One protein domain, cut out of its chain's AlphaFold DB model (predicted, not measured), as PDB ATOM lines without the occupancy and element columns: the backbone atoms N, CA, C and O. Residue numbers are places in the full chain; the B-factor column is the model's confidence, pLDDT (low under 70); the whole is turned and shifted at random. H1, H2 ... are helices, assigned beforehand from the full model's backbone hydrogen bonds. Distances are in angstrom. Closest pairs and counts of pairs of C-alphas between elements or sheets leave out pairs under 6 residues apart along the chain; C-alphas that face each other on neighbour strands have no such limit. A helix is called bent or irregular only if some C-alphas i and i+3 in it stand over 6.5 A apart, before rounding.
ATOM      1  N   LYS A 226     -45.949  13.556  -7.780       93.31
ATOM      2  CA  LYS A 226     -45.602  12.290  -7.111       93.31
ATOM      3  C   LYS A 226     -44.100  12.021  -7.081       93.31
ATOM      4  O   LYS A 226     -43.663  11.052  -6.470       93.31
ATOM      5  N   VAL A 227     -43.315  12.878  -7.730       91.56
ATOM      6  CA  VAL A 227     -41.863  12.735  -7.864       91.56
ATOM      7  C   VAL A 227     -41.127  13.942  -7.272       91.56
ATOM      8  O   VAL A 227     -41.674  15.056  -7.250       91.56
ATOM      9  N   PRO A 228     -39.904  13.752  -6.751       90.56
ATOM     10  CA  PRO A 228     -39.034  14.857  -6.369       90.56
ATOM     11  C   PRO A 228     -38.683  15.722  -7.583       90.56
ATOM     12  O   PRO A 228     -38.612  15.227  -8.707       90.56
ATOM     13  N   VAL A 229     -38.449  17.011  -7.349       87.38
ATOM     14  CA  VAL A 229     -38.059  17.971  -8.390       87.38
ATOM     15  C   VAL A 229     -36.963  18.889  -7.871       87.38
ATOM     16  O   VAL A 229     -36.867  19.131  -6.672       87.38
ATOM     17  N   SER A 230     -36.163  19.422  -8.791       82.88
ATOM     18  CA  SER A 230     -35.138  20.428  -8.514       82.88
ATOM     19  C   SER A 230     -35.375  21.684  -9.348       82.88
ATOM     20  O   SER A 230     -35.721  21.616 -10.536       82.88
ATOM     21  N   ILE A 231     -35.126  22.849  -8.761       78.00
ATOM     22  CA  ILE A 231     -35.265  24.126  -9.456       78.00
ATOM     23  C   ILE A 231     -33.926  24.464 -10.117       78.00
ATOM     24  O   ILE A 231     -33.009  24.953  -9.473       78.00
ATOM     25  N   GLY A 232     -33.804  24.197 -11.422       73.38
ATOM     26  CA  GLY A 232     -32.635  24.621 -12.204       73.38
ATOM     27  C   GLY A 232     -32.275  26.095 -11.966       73.38
ATOM     28  O   GLY A 232     -33.152  26.955 -12.040       73.38
ATOM     29  N   GLY A 233     -31.003  26.357 -11.658       72.50
ATOM     30  CA  GLY A 233     -30.495  27.687 -11.306       72.50
ATOM     31  C   GLY A 233     -30.648  28.077  -9.829       72.50
ATOM     32  O   GLY A 233     -30.280  29.193  -9.474       72.50
ATOM     33  N   SER A 234     -31.164  27.189  -8.977       76.81
ATOM     34  CA  SER A 234     -31.307  27.399  -7.534       76.81
ATOM     35  C   SER A 234     -30.738  26.217  -6.749       76.81
ATOM     36  O   SER A 234     -30.878  25.065  -7.159       76.81
ATOM     37  N   GLU A 235     -30.122  26.501  -5.603       80.38
ATOM     38  CA  GLU A 235     -29.710  25.483  -4.623       80.38
ATOM     39  C   GLU A 235     -30.881  25.028  -3.737       80.38
ATOM     40  O   GLU A 235     -30.788  24.014  -3.045       80.38
ATOM     41  N   TYR A 236     -32.004  25.755  -3.771       81.50
ATOM     42  CA  TYR A 236     -33.193  25.407  -3.007       81.50
ATOM     43  C   TYR A 236     -33.801  24.089  -3.498       81.50
ATOM     44  O   TYR A 236     -34.126  23.934  -4.681       81.50
ATOM     45  N   MET A 237     -34.019  23.171  -2.557       84.19
ATOM     46  CA  MET A 237     -34.671  21.888  -2.796       84.19
ATOM     47  C   MET A 237     -36.100  21.923  -2.254       84.19
ATOM     48  O   MET A 237     -36.284  22.003  -1.036       84.19
ATOM     49  N   PRO A 238     -37.117  21.840  -3.131       89.50
ATOM     50  CA  PRO A 238     -38.495  21.745  -2.692       89.50
ATOM     51  C   PRO A 238     -38.759  20.498  -1.830       89.50
ATOM     52  O   PRO A 238     -38.052  19.491  -1.946       89.50
ATOM     53  N   PRO A 239     -39.822  20.518  -1.010       90.38
ATOM     54  CA  PRO A 239     -40.213  19.395  -0.163       90.38
ATOM     55  C   PRO A 239     -40.403  18.068  -0.911       90.38
ATOM     56  O   PRO A 239     -40.688  18.025  -2.107       90.38
ATOM     57  N   GLN A 240     -40.312  16.945  -0.203       93.56
ATOM     58  CA  GLN A 240     -40.598  15.642  -0.807       93.56
ATOM     59  C   GLN A 240     -42.102  15.467  -1.107       93.56
ATOM     60  O   GLN A 240     -42.927  15.983  -0.351       93.56
ATOM     61  N   PRO A 241     -42.488  14.712  -2.157       95.38
ATOM     62  CA  PRO A 241     -43.891  14.526  -2.557       95.38
ATOM     63  C   PRO A 241     -44.837  14.104  -1.429       95.38
ATOM     64  O   PRO A 241     -45.947  14.613  -1.320       95.38
ATOM     65  N   PHE A 242     -44.380  13.212  -0.546       95.62
ATOM     66  CA  PHE A 242     -45.180  12.701   0.570       95.62
ATOM     67  C   PHE A 242     -45.502  13.759   1.643       95.62
ATOM     68  O   PHE A 242     -46.357  13.517   2.490       95.62
ATOM     69  N   LEU A 243     -44.848  14.928   1.618       95.88
ATOM     70  CA  LEU A 243     -45.135  16.054   2.513       95.88
ATOM     71  C   LEU A 243     -46.159  17.037   1.929       95.88
ATOM     72  O   LEU A 243     -46.700  17.850   2.676       95.88
ATOM     73  N   LEU A 244     -46.425  16.986   0.619       95.81
ATOM     74  CA  LEU A 244     -47.176  18.031  -0.085       95.81
ATOM     75  C   LEU A 244     -48.597  18.199   0.438       95.81
ATOM     76  O   LEU A 244     -49.038  19.329   0.609       95.81
ATOM     77  N   GLU A 245     -49.288  17.099   0.737       97.00
ATOM     78  CA  GLU A 245     -50.650  17.145   1.277       97.00
ATOM     79  C   GLU A 245     -50.716  17.960   2.570       97.00
ATOM     80  O   GLU A 245     -51.458  18.936   2.659       97.00
ATOM     81  N   LYS A 246     -49.849  17.629   3.533       96.19
ATOM     82  CA  LYS A 246     -49.773  18.345   4.806       96.19
ATOM     83  C   LYS A 246     -49.355  19.806   4.615       96.19
ATOM     84  O   LYS A 246     -49.937  20.704   5.210       96.19
ATOM     85  N   MET A 247     -48.352  20.067   3.775       95.56
ATOM     86  CA  MET A 247     -47.862  21.433   3.563       95.56
ATOM     87  C   MET A 247     -48.889  22.326   2.863       95.56
ATOM     88  O   MET A 247     -48.974  23.514   3.172       95.56
ATOM     89  N   MET A 248     -49.683  21.771   1.945       97.56
ATOM     90  CA  MET A 248     -50.777  22.492   1.299       97.56
ATOM     91  C   MET A 248     -51.972  22.679   2.238       97.56
ATOM     92  O   MET A 248     -52.627  23.716   2.188       97.56
ATOM     93  N   GLU A 249     -52.239  21.743   3.147       96.69
ATOM     94  CA  GLU A 249     -53.197  21.971   4.234       96.69
ATOM     95  C   GLU A 249     -52.755  23.153   5.117       96.69
ATOM     96  O   GLU A 249     -53.511  24.115   5.301       96.69
ATOM     97  N   ASP A 250     -51.498  23.147   5.571       95.25
ATOM     98  CA  ASP A 250     -50.903  24.230   6.365       95.25
ATOM     99  C   ASP A 250     -50.930  25.577   5.616       95.25
ATOM    100  O   ASP A 250     -51.183  26.626   6.219       95.25
ATOM    101  N   TYR A 251     -50.733  25.559   4.293       95.69
ATOM    102  CA  TYR A 251     -50.853  26.721   3.407       95.69
ATOM    103  C   TYR A 251     -52.244  27.369   3.494       95.69
ATOM    104  O   TYR A 251     -52.356  28.571   3.754       95.69
ATOM    105  N   PHE A 252     -53.322  26.590   3.353       96.19
ATOM    106  CA  PHE A 252     -54.685  27.131   3.430       96.19
ATOM    107  C   PHE A 252     -55.080  27.530   4.853       96.19
ATOM    108  O   PHE A 252     -55.793  28.523   5.042       96.19
ATOM    109  N   ILE A 253     -54.606  26.806   5.871       94.00
ATOM    110  CA  ILE A 253     -54.786  27.197   7.276       94.00
ATOM    111  C   ILE A 253     -54.153  28.571   7.517       94.00
ATOM    112  O   ILE A 253     -54.776  29.443   8.131       94.00
ATOM    113  N   HIS A 254     -52.936  28.784   7.016       92.25
ATOM    114  CA  HIS A 254     -52.244  30.059   7.131       92.25
ATOM    115  C   HIS A 254     -53.017  31.188   6.433       92.25
ATOM    116  O   HIS A 254     -53.314  32.194   7.083       92.25
ATOM    117  N   TYR A 255     -53.428  30.998   5.172       94.25
ATOM    118  CA  TYR A 255     -54.245  31.973   4.435       94.25
ATOM    119  C   TYR A 255     -55.491  32.393   5.226       94.25
ATOM    120  O   TYR A 255     -55.742  33.582   5.448       94.25
ATOM    121  N   ASN A 256     -56.252  31.412   5.718       92.62
ATOM    122  CA  ASN A 256     -57.495  31.664   6.442       92.62
ATOM    123  C   ASN A 256     -57.282  32.398   7.769       92.62
ATOM    124  O   ASN A 256     -58.128  33.212   8.156       92.62
ATOM    125  N   ARG A 257     -56.159  32.142   8.451       90.81
ATOM    126  CA  ARG A 257     -55.776  32.860   9.671       90.81
ATOM    127  C   ARG A 257     -55.362  34.294   9.362       90.81
ATOM    128  O   ARG A 257     -55.841  35.197  10.037       90.81
ATOM    129  N   GLN A 258     -54.524  34.515   8.349       88.06
ATOM    130  CA  GLN A 258     -53.914  35.825   8.096       88.06
ATOM    131  C   GLN A 258     -54.796  36.797   7.306       88.06
ATOM    132  O   GLN A 258     -54.640  38.007   7.472       88.06
ATOM    133  N   ARG A 259     -55.776  36.322   6.521       89.62
ATOM    134  CA  ARG A 259     -56.600  37.179   5.641       89.62
ATOM    135  C   ARG A 259     -57.356  38.324   6.318       89.62
ATOM    136  O   ARG A 259     -57.793  39.242   5.633       89.62
ATOM    137  N   LYS A 260     -57.542  38.267   7.641       87.81
ATOM    138  CA  LYS A 260     -58.183  39.335   8.431       87.81
ATOM    139  C   LYS A 260     -57.194  40.317   9.063       87.81
ATOM    140  O   LYS A 260     -57.613  41.402   9.454       87.81
ATOM    141  N   TYR A 261     -55.928  39.935   9.206       84.00
ATOM    142  CA  TYR A 261     -54.933  40.693   9.973       84.00
ATOM    143  C   TYR A 261     -53.857  41.321   9.088       84.00
ATOM    144  O   TYR A 261     -53.307  42.362   9.439       84.00
ATOM    145  N   MET A 262     -53.558  40.702   7.947       84.56
ATOM    146  CA  MET A 262     -52.513  41.140   7.032       84.56
ATOM    147  C   MET A 262     -53.077  42.025   5.920       84.56
ATOM    148  O   MET A 262     -54.183  41.795   5.427       84.56
ATOM    149  N   HIS A 263     -52.305  43.027   5.494       88.38
ATOM    150  CA  HIS A 263     -52.671  43.833   4.333       88.38
ATOM    151  C   HIS A 263     -52.763  42.934   3.076       88.38
ATOM    152  O   HIS A 263     -51.848  42.136   2.861       88.38
ATOM    153  N   PRO A 264     -53.801  43.049   2.219       90.44
ATOM    154  CA  PRO A 264     -54.047  42.096   1.128       90.44
ATOM    155  C   PRO A 264     -52.875  41.893   0.163       90.44
ATOM    156  O   PRO A 264     -52.641  40.777  -0.283       90.44
ATOM    157  N   VAL A 265     -52.120  42.955  -0.133       89.62
ATOM    158  CA  VAL A 265     -50.938  42.881  -1.013       89.62
ATOM    159  C   VAL A 265     -49.806  42.077  -0.370       89.62
ATOM    160  O   VAL A 265     -49.153  41.292  -1.049       89.62
ATOM    161  N   ILE A 266     -49.609  42.223   0.943       87.69
ATOM    162  CA  ILE A 266     -48.593  41.460   1.676       87.69
ATOM    163  C   ILE A 266     -49.006  39.999   1.762       87.69
ATOM    164  O   ILE A 266     -48.197  39.119   1.491       87.69
ATOM    165  N   LEU A 267     -50.284  39.748   2.056       89.75
ATOM    166  CA  LEU A 267     -50.814  38.394   2.060       89.75
ATOM    167  C   LEU A 267     -50.634  37.733   0.692       89.75
ATOM    168  O   LEU A 267     -50.175  36.603   0.636       89.75
ATOM    169  N   ALA A 268     -50.947  38.425  -0.405       90.69
ATOM    170  CA  ALA A 268     -50.744  37.887  -1.748       90.69
ATOM    171  C   ALA A 268     -49.270  37.522  -2.002       90.69
ATOM    172  O   ALA A 268     -48.994  36.423  -2.476       90.69
ATOM    173  N   ALA A 269     -48.332  38.396  -1.624       88.19
ATOM    174  CA  ALA A 269     -46.900  38.139  -1.772       88.19
ATOM    175  C   ALA A 269     -46.415  36.949  -0.921       88.19
ATOM    176  O   ALA A 269     -45.692  36.092  -1.427       88.19
ATOM    177  N   GLU A 270     -46.842  36.855   0.342       87.69
ATOM    178  CA  GLU A 270     -46.492  35.734   1.226       87.69
ATOM    179  C   GLU A 270     -47.105  34.416   0.737       87.69
ATOM    180  O   GLU A 270     -46.429  33.389   0.677       87.69
ATOM    181  N   MET A 271     -48.380  34.426   0.345       93.06
ATOM    182  CA  MET A 271     -49.038  33.234  -0.189       93.06
ATOM    183  C   MET A 271     -48.403  32.784  -1.509       93.06
ATOM    184  O   MET A 271     -48.295  31.582  -1.744       93.06
ATOM    185  N   HIS A 272     -47.950  33.712  -2.350       90.06
ATOM    186  CA  HIS A 272     -47.184  33.376  -3.544       90.06
ATOM    187  C   HIS A 272     -45.844  32.711  -3.180       90.06
ATOM    188  O   HIS A 272     -45.571  31.599  -3.628       90.06
ATOM    189  N   GLU A 273     -45.041  33.332  -2.307       87.00
ATOM    190  CA  GLU A 273     -43.744  32.789  -1.873       87.00
ATOM    191  C   GLU A 273     -43.879  31.381  -1.273       87.00
ATOM    192  O   GLU A 273     -43.128  30.468  -1.638       87.00
ATOM    193  N   ARG A 274     -44.882  31.166  -0.412       92.50
ATOM    194  CA  ARG A 274     -45.179  29.851   0.169       92.50
ATOM    195  C   ARG A 274     -45.503  28.813  -0.902       92.50
ATOM    196  O   ARG A 274     -44.981  27.702  -0.834       92.50
ATOM    197  N   LEU A 275     -46.343  29.154  -1.883       93.81
ATOM    198  CA  LEU A 275     -46.745  28.217  -2.936       93.81
ATOM    199  C   LEU A 275     -45.546  27.815  -3.801       93.81
ATOM    200  O   LEU A 275     -45.338  26.627  -4.054       93.81
ATOM    201  N   VAL A 276     -44.731  28.795  -4.198       88.25
ATOM    202  CA  VAL A 276     -43.527  28.571  -5.011       88.25
ATOM    203  C   VAL A 276     -42.481  27.758  -4.250       88.25
ATOM    204  O   VAL A 276     -41.853  26.883  -4.842       88.25
ATOM    205  N   SER A 277     -42.345  27.981  -2.940       87.81
ATOM    206  CA  SER A 277     -41.436  27.218  -2.073       87.81
ATOM    207  C   SER A 277     -41.889  25.765  -1.888       87.81
ATOM    208  O   SER A 277     -41.087  24.840  -1.993       87.81
ATOM    209  N   ILE A 278     -43.189  25.528  -1.666       93.62
ATOM    210  CA  ILE A 278     -43.747  24.163  -1.600       93.62
ATOM    211  C   ILE A 278     -43.582  23.451  -2.952       93.62
ATOM    212  O   ILE A 278     -43.316  22.245  -3.004       93.62
ATOM    213  N   HIS A 279     -43.725  24.204  -4.045       92.38
ATOM    214  CA  HIS A 279     -43.641  23.730  -5.422       92.38
ATOM    215  C   HIS A 279     -44.477  22.453  -5.649       92.38
ATOM    216  O   HIS A 279     -43.926  21.386  -5.945       92.38
ATOM    217  N   PRO A 280     -45.806  22.504  -5.434       94.88
ATOM    218  CA  PRO A 280     -46.631  21.301  -5.326       94.88
ATOM    219  C   PRO A 280     -46.912  20.603  -6.664       94.88
ATOM    220  O   PRO A 280     -47.336  19.448  -6.662       94.88
ATOM    221  N   PHE A 281     -46.676  21.265  -7.795       93.00
ATOM    222  CA  PHE A 281     -47.039  20.777  -9.126       93.00
ATOM    223  C   PHE A 281     -45.822  20.419  -9.977       93.00
ATOM    224  O   PHE A 281     -44.732  20.955  -9.778       93.00
ATOM    225  N   LEU A 282     -46.017  19.517 -10.942       86.06
ATOM    226  CA  LEU A 282     -45.073  19.360 -12.043       86.06
ATOM    227  C   LEU A 282     -45.330  20.469 -13.054       86.06
ATOM    228  O   LEU A 282     -46.453  20.656 -13.510       86.06
ATOM    229  N   THR A 283     -44.283  21.204 -13.399       67.75
ATOM    230  CA  THR A 283     -44.372  22.223 -14.436       67.75
ATOM    231  C   THR A 283     -44.117  21.579 -15.784       67.75
ATOM    232  O   THR A 283     -43.245  20.720 -15.946       67.75
ATOM    233  N   ALA A 284     -44.852  22.029 -16.793       52.06
ATOM    234  CA  ALA A 284     -44.785  21.430 -18.112       52.06
ATOM    235  C   ALA A 284     -43.436  21.684 -18.833       52.06
ATOM    236  O   ALA A 284     -43.228  21.146 -19.918       52.06
ATOM    237  N   ALA A 285     -42.527  22.479 -18.250       46.06
ATOM    238  CA  ALA A 285     -41.190  22.770 -18.773       46.06
ATOM    239  C   ALA A 285     -40.095  21.788 -18.301       46.06
ATOM    240  O   ALA A 285     -38.989  21.810 -18.836       46.06
ATOM    241  N   LYS A 286     -40.348  20.924 -17.303       46.25
ATOM    242  CA  LYS A 286     -39.284  20.117 -16.673       46.25
ATOM    243  C   LYS A 286     -39.642  18.639 -16.530       46.25
ATOM    244  O   LYS A 286     -39.830  18.125 -15.432       46.25
ATOM    245  N   ARG A 287     -39.570  17.909 -17.645       38.12
ATOM    246  CA  ARG A 287     -39.117  16.507 -17.618       38.12
ATOM    247  C   ARG A 287     -37.587  16.512 -17.605       38.12
ATOM    248  O   ARG A 287     -36.962  16.396 -18.651       38.12
ATOM    249  N   HIS A 288     -36.969  16.730 -16.450       38.66
ATOM    250  CA  HIS A 288     -35.541  16.448 -16.267       38.66
ATOM    251  C   HIS A 288     -35.390  15.514 -15.073       38.66
ATOM    252  O   HIS A 288     -35.597  15.901 -13.925       38.66
ATOM    253  N   PHE A 289     -35.077  14.258 -15.383       34.84
ATOM    254  CA  PHE A 289     -34.676  13.254 -14.409       34.84
ATOM    255  C   PHE A 289     -33.324  13.645 -13.785       34.84
ATOM    256  O   PHE A 289     -32.499  14.270 -14.460       34.84
ATOM    257  N   PRO A 290     -33.053  13.265 -12.524       35.16
ATOM    258  CA  PRO A 290     -31.738  13.452 -11.928       35.16
ATOM    259  C   PRO A 290     -30.745  12.538 -12.663       35.16
ATOM    260  O   PRO A 290     -30.768  11.326 -12.483       35.16
ATOM    261  N   GLY A 291     -29.912  13.099 -13.544       34.31
ATOM    262  CA  GLY A 291     -28.910  12.309 -14.270       34.31
ATOM    263  C   GLY A 291     -28.113  13.043 -15.346       34.31
ATOM    264  O   GLY A 291     -26.957  12.701 -15.569       34.31
ATOM    265  N   HIS A 292     -28.658  14.094 -15.968       31.44
ATOM    266  CA  HIS A 292     -27.921  14.853 -16.982       31.44
ATOM    267  C   HIS A 292     -28.009  16.357 -16.733       31.44
ATOM    268  O   HIS A 292     -29.000  17.016 -17.028       31.44
ATOM    269  N   ALA A 293     -26.931  16.895 -16.163       34.94
ATOM    270  CA  ALA A 293     -26.703  18.322 -16.048       34.94
ATOM    271  C   ALA A 293     -26.270  18.883 -17.411       34.94
ATOM    272  O   ALA A 293     -25.085  18.851 -17.745       34.94
ATOM    273  N   GLN A 294     -27.204  19.437 -18.186       29.64
ATOM    274  CA  GLN A 294     -26.846  20.499 -19.125       29.64
ATOM    275  C   GLN A 294     -26.852  21.825 -18.364       29.64
ATOM    276  O   GLN A 294     -27.880  22.313 -17.896       29.64
ATOM    277  N   LYS A 295     -25.644  22.358 -18.177       33.53
ATOM    278  CA  LYS A 295     -25.374  23.673 -17.601       33.53
ATOM    279  C   LYS A 295     -25.704  24.745 -18.644       33.53
ATOM    280  O   LYS A 295     -24.815  25.163 -19.375       33.53
ATOM    281  N   GLU A 296     -26.941  25.221 -18.680       31.19
ATOM    282  CA  GLU A 296     -27.217  26.575 -19.172       31.19
ATOM    283  C   GLU A 296     -27.655  27.469 -18.002       31.19
ATOM    284  O   GLU A 296     -28.524  27.078 -17.216       31.19
ATOM    285  N   PRO A 297     -27.054  28.664 -17.836       28.53
ATOM    286  CA  PRO A 297     -27.378  29.560 -16.739       28.53
ATOM    287  C   PRO A 297     -28.685  30.302 -17.052       28.53
ATOM    288  O   PRO A 297     -28.686  31.448 -17.501       28.53
ATOM    289  N   LEU A 298     -29.819  29.652 -16.792       34.91
ATOM    290  CA  LEU A 298     -31.136  30.288 -16.782       34.91
ATOM    291  C   LEU A 298     -31.252  31.200 -15.552       34.91
ATOM    292  O   LEU A 298     -31.720  30.808 -14.484       34.91
ATOM    293  N   LYS A 299     -30.792  32.445 -15.711       31.28
ATOM    294  CA  LYS A 299     -31.092  33.558 -14.802       31.28
ATOM    295  C   LYS A 299     -32.615  33.651 -14.615       31.28
ATOM    296  O   LYS A 299     -33.314  33.894 -15.591       31.28
ATOM    297  N   LYS A 300     -33.086  33.481 -13.370       33.78
ATOM    298  CA  LYS A 300     -34.424  33.855 -12.855       33.78
ATOM    299  C   LYS A 300     -35.600  33.588 -13.813       33.78
ATOM    300  O   LYS A 300     -36.125  34.517 -14.415       33.78
ATOM    301  N   LYS A 301     -36.027  32.331 -13.953       40.81
ATOM    302  CA  LYS A 301     -37.212  31.977 -14.761       40.81
ATOM    303  C   LYS A 301     -38.076  30.876 -14.151       40.81
ATOM    304  O   LYS A 301     -38.447  29.942 -14.842       40.81
ATOM    305  N   LEU A 302     -38.354  30.916 -12.852       31.86
ATOM    306  CA  LEU A 302     -39.357  30.007 -12.293       31.86
ATOM    307  C   LEU A 302     -40.251  30.759 -11.321       31.86
ATOM    308  O   LEU A 302     -39.799  31.116 -10.235       31.86
ATOM    309  N   PHE A 303     -41.505  30.951 -11.739       34.56
ATOM    310  CA  PHE A 303     -42.605  31.462 -10.925       34.56
ATOM    311  C   PHE A 303     -42.348  32.845 -10.321       34.56
ATOM    312  O   PHE A 303     -42.292  33.031  -9.104       34.56
ATOM    313  N   GLU A 304     -42.214  33.847 -11.187       26.80
ATOM    314  CA  GLU A 304     -42.444  35.230 -10.783       26.80
ATOM    315  C   GLU A 304     -43.934  35.578 -10.985       26.80
ATOM    316  O   GLU A 304     -44.270  36.216 -11.982       26.80
ATOM    317  N   ARG A 305     -44.759  35.250  -9.967       36.91
ATOM    318  CA  ARG A 305     -46.056  35.853  -9.543       36.91
ATOM    319  C   ARG A 305     -47.334  35.030  -9.707       36.91
ATOM    320  O   ARG A 305     -47.671  34.637 -10.839       36.91
TER     321      ARG A 305
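AT A GLANCE: This is residues 226 to 305 of the 305 residues of a protein of Flavobacteriaceae bacterium (UniProt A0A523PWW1). Two helices, H1 and H2, lie side by side as a helical hairpin, and beyond its open end the chain runs in wide loops without named elements. Residues 226 to 240 lead into H1 in a folded loop, while the tail after H2, residues 279 to 305, swings far out and then folds back towards H2. The printed part has 80 residues with two named helices, H1 then H2, and no named strand; the class is all helix, though just 33 of the 80 residues are in named elements. The whole is loose, with a radius of gyration of the C-alphas of 14.7 A, and elongated, spanning 46 by 28 by 20 A.

IN THESE COORDINATES: Start at Lys 226 and read through the unnamed residues 226 to 240. Find C-alpha 241 at (-43.891, 14.526, -2.557); from there H1, residues 241 to 258, runs 25.8 A. H1 is irregular: C-alphas 242 and 245 are 7.1 A apart. Next find C-alpha 264 at (-54.047, 42.096, 1.128), where H2, residues 264 to 278, begins; it runs 20.9 A to C-alpha 278 at (-43.747, 24.163, -1.600).

HOW THE PARTS SIT: H1 and H2 form a helical hairpin with a tight link of 5 residues. They touch, and their closest C-alphas, those of Tyr 255 and Met 271, are 7.1 A apart. Their lines stand at a shallow tilt of 9 degrees, opposite ways. In H2 every O i to N i+4 pair is within hydrogen-bond range; in H1 it is 12 of 14.

THE WHOLE: The two C-alphas farthest apart, those of Lys 260 and His 292, are 46.5 A apart. The printed part has no cut and ends at Arg 305, the chain's last residue. Look at the B-factor column: the mean pLDDT of the printed part is 74.7, and residues 283 to 305 are under 70.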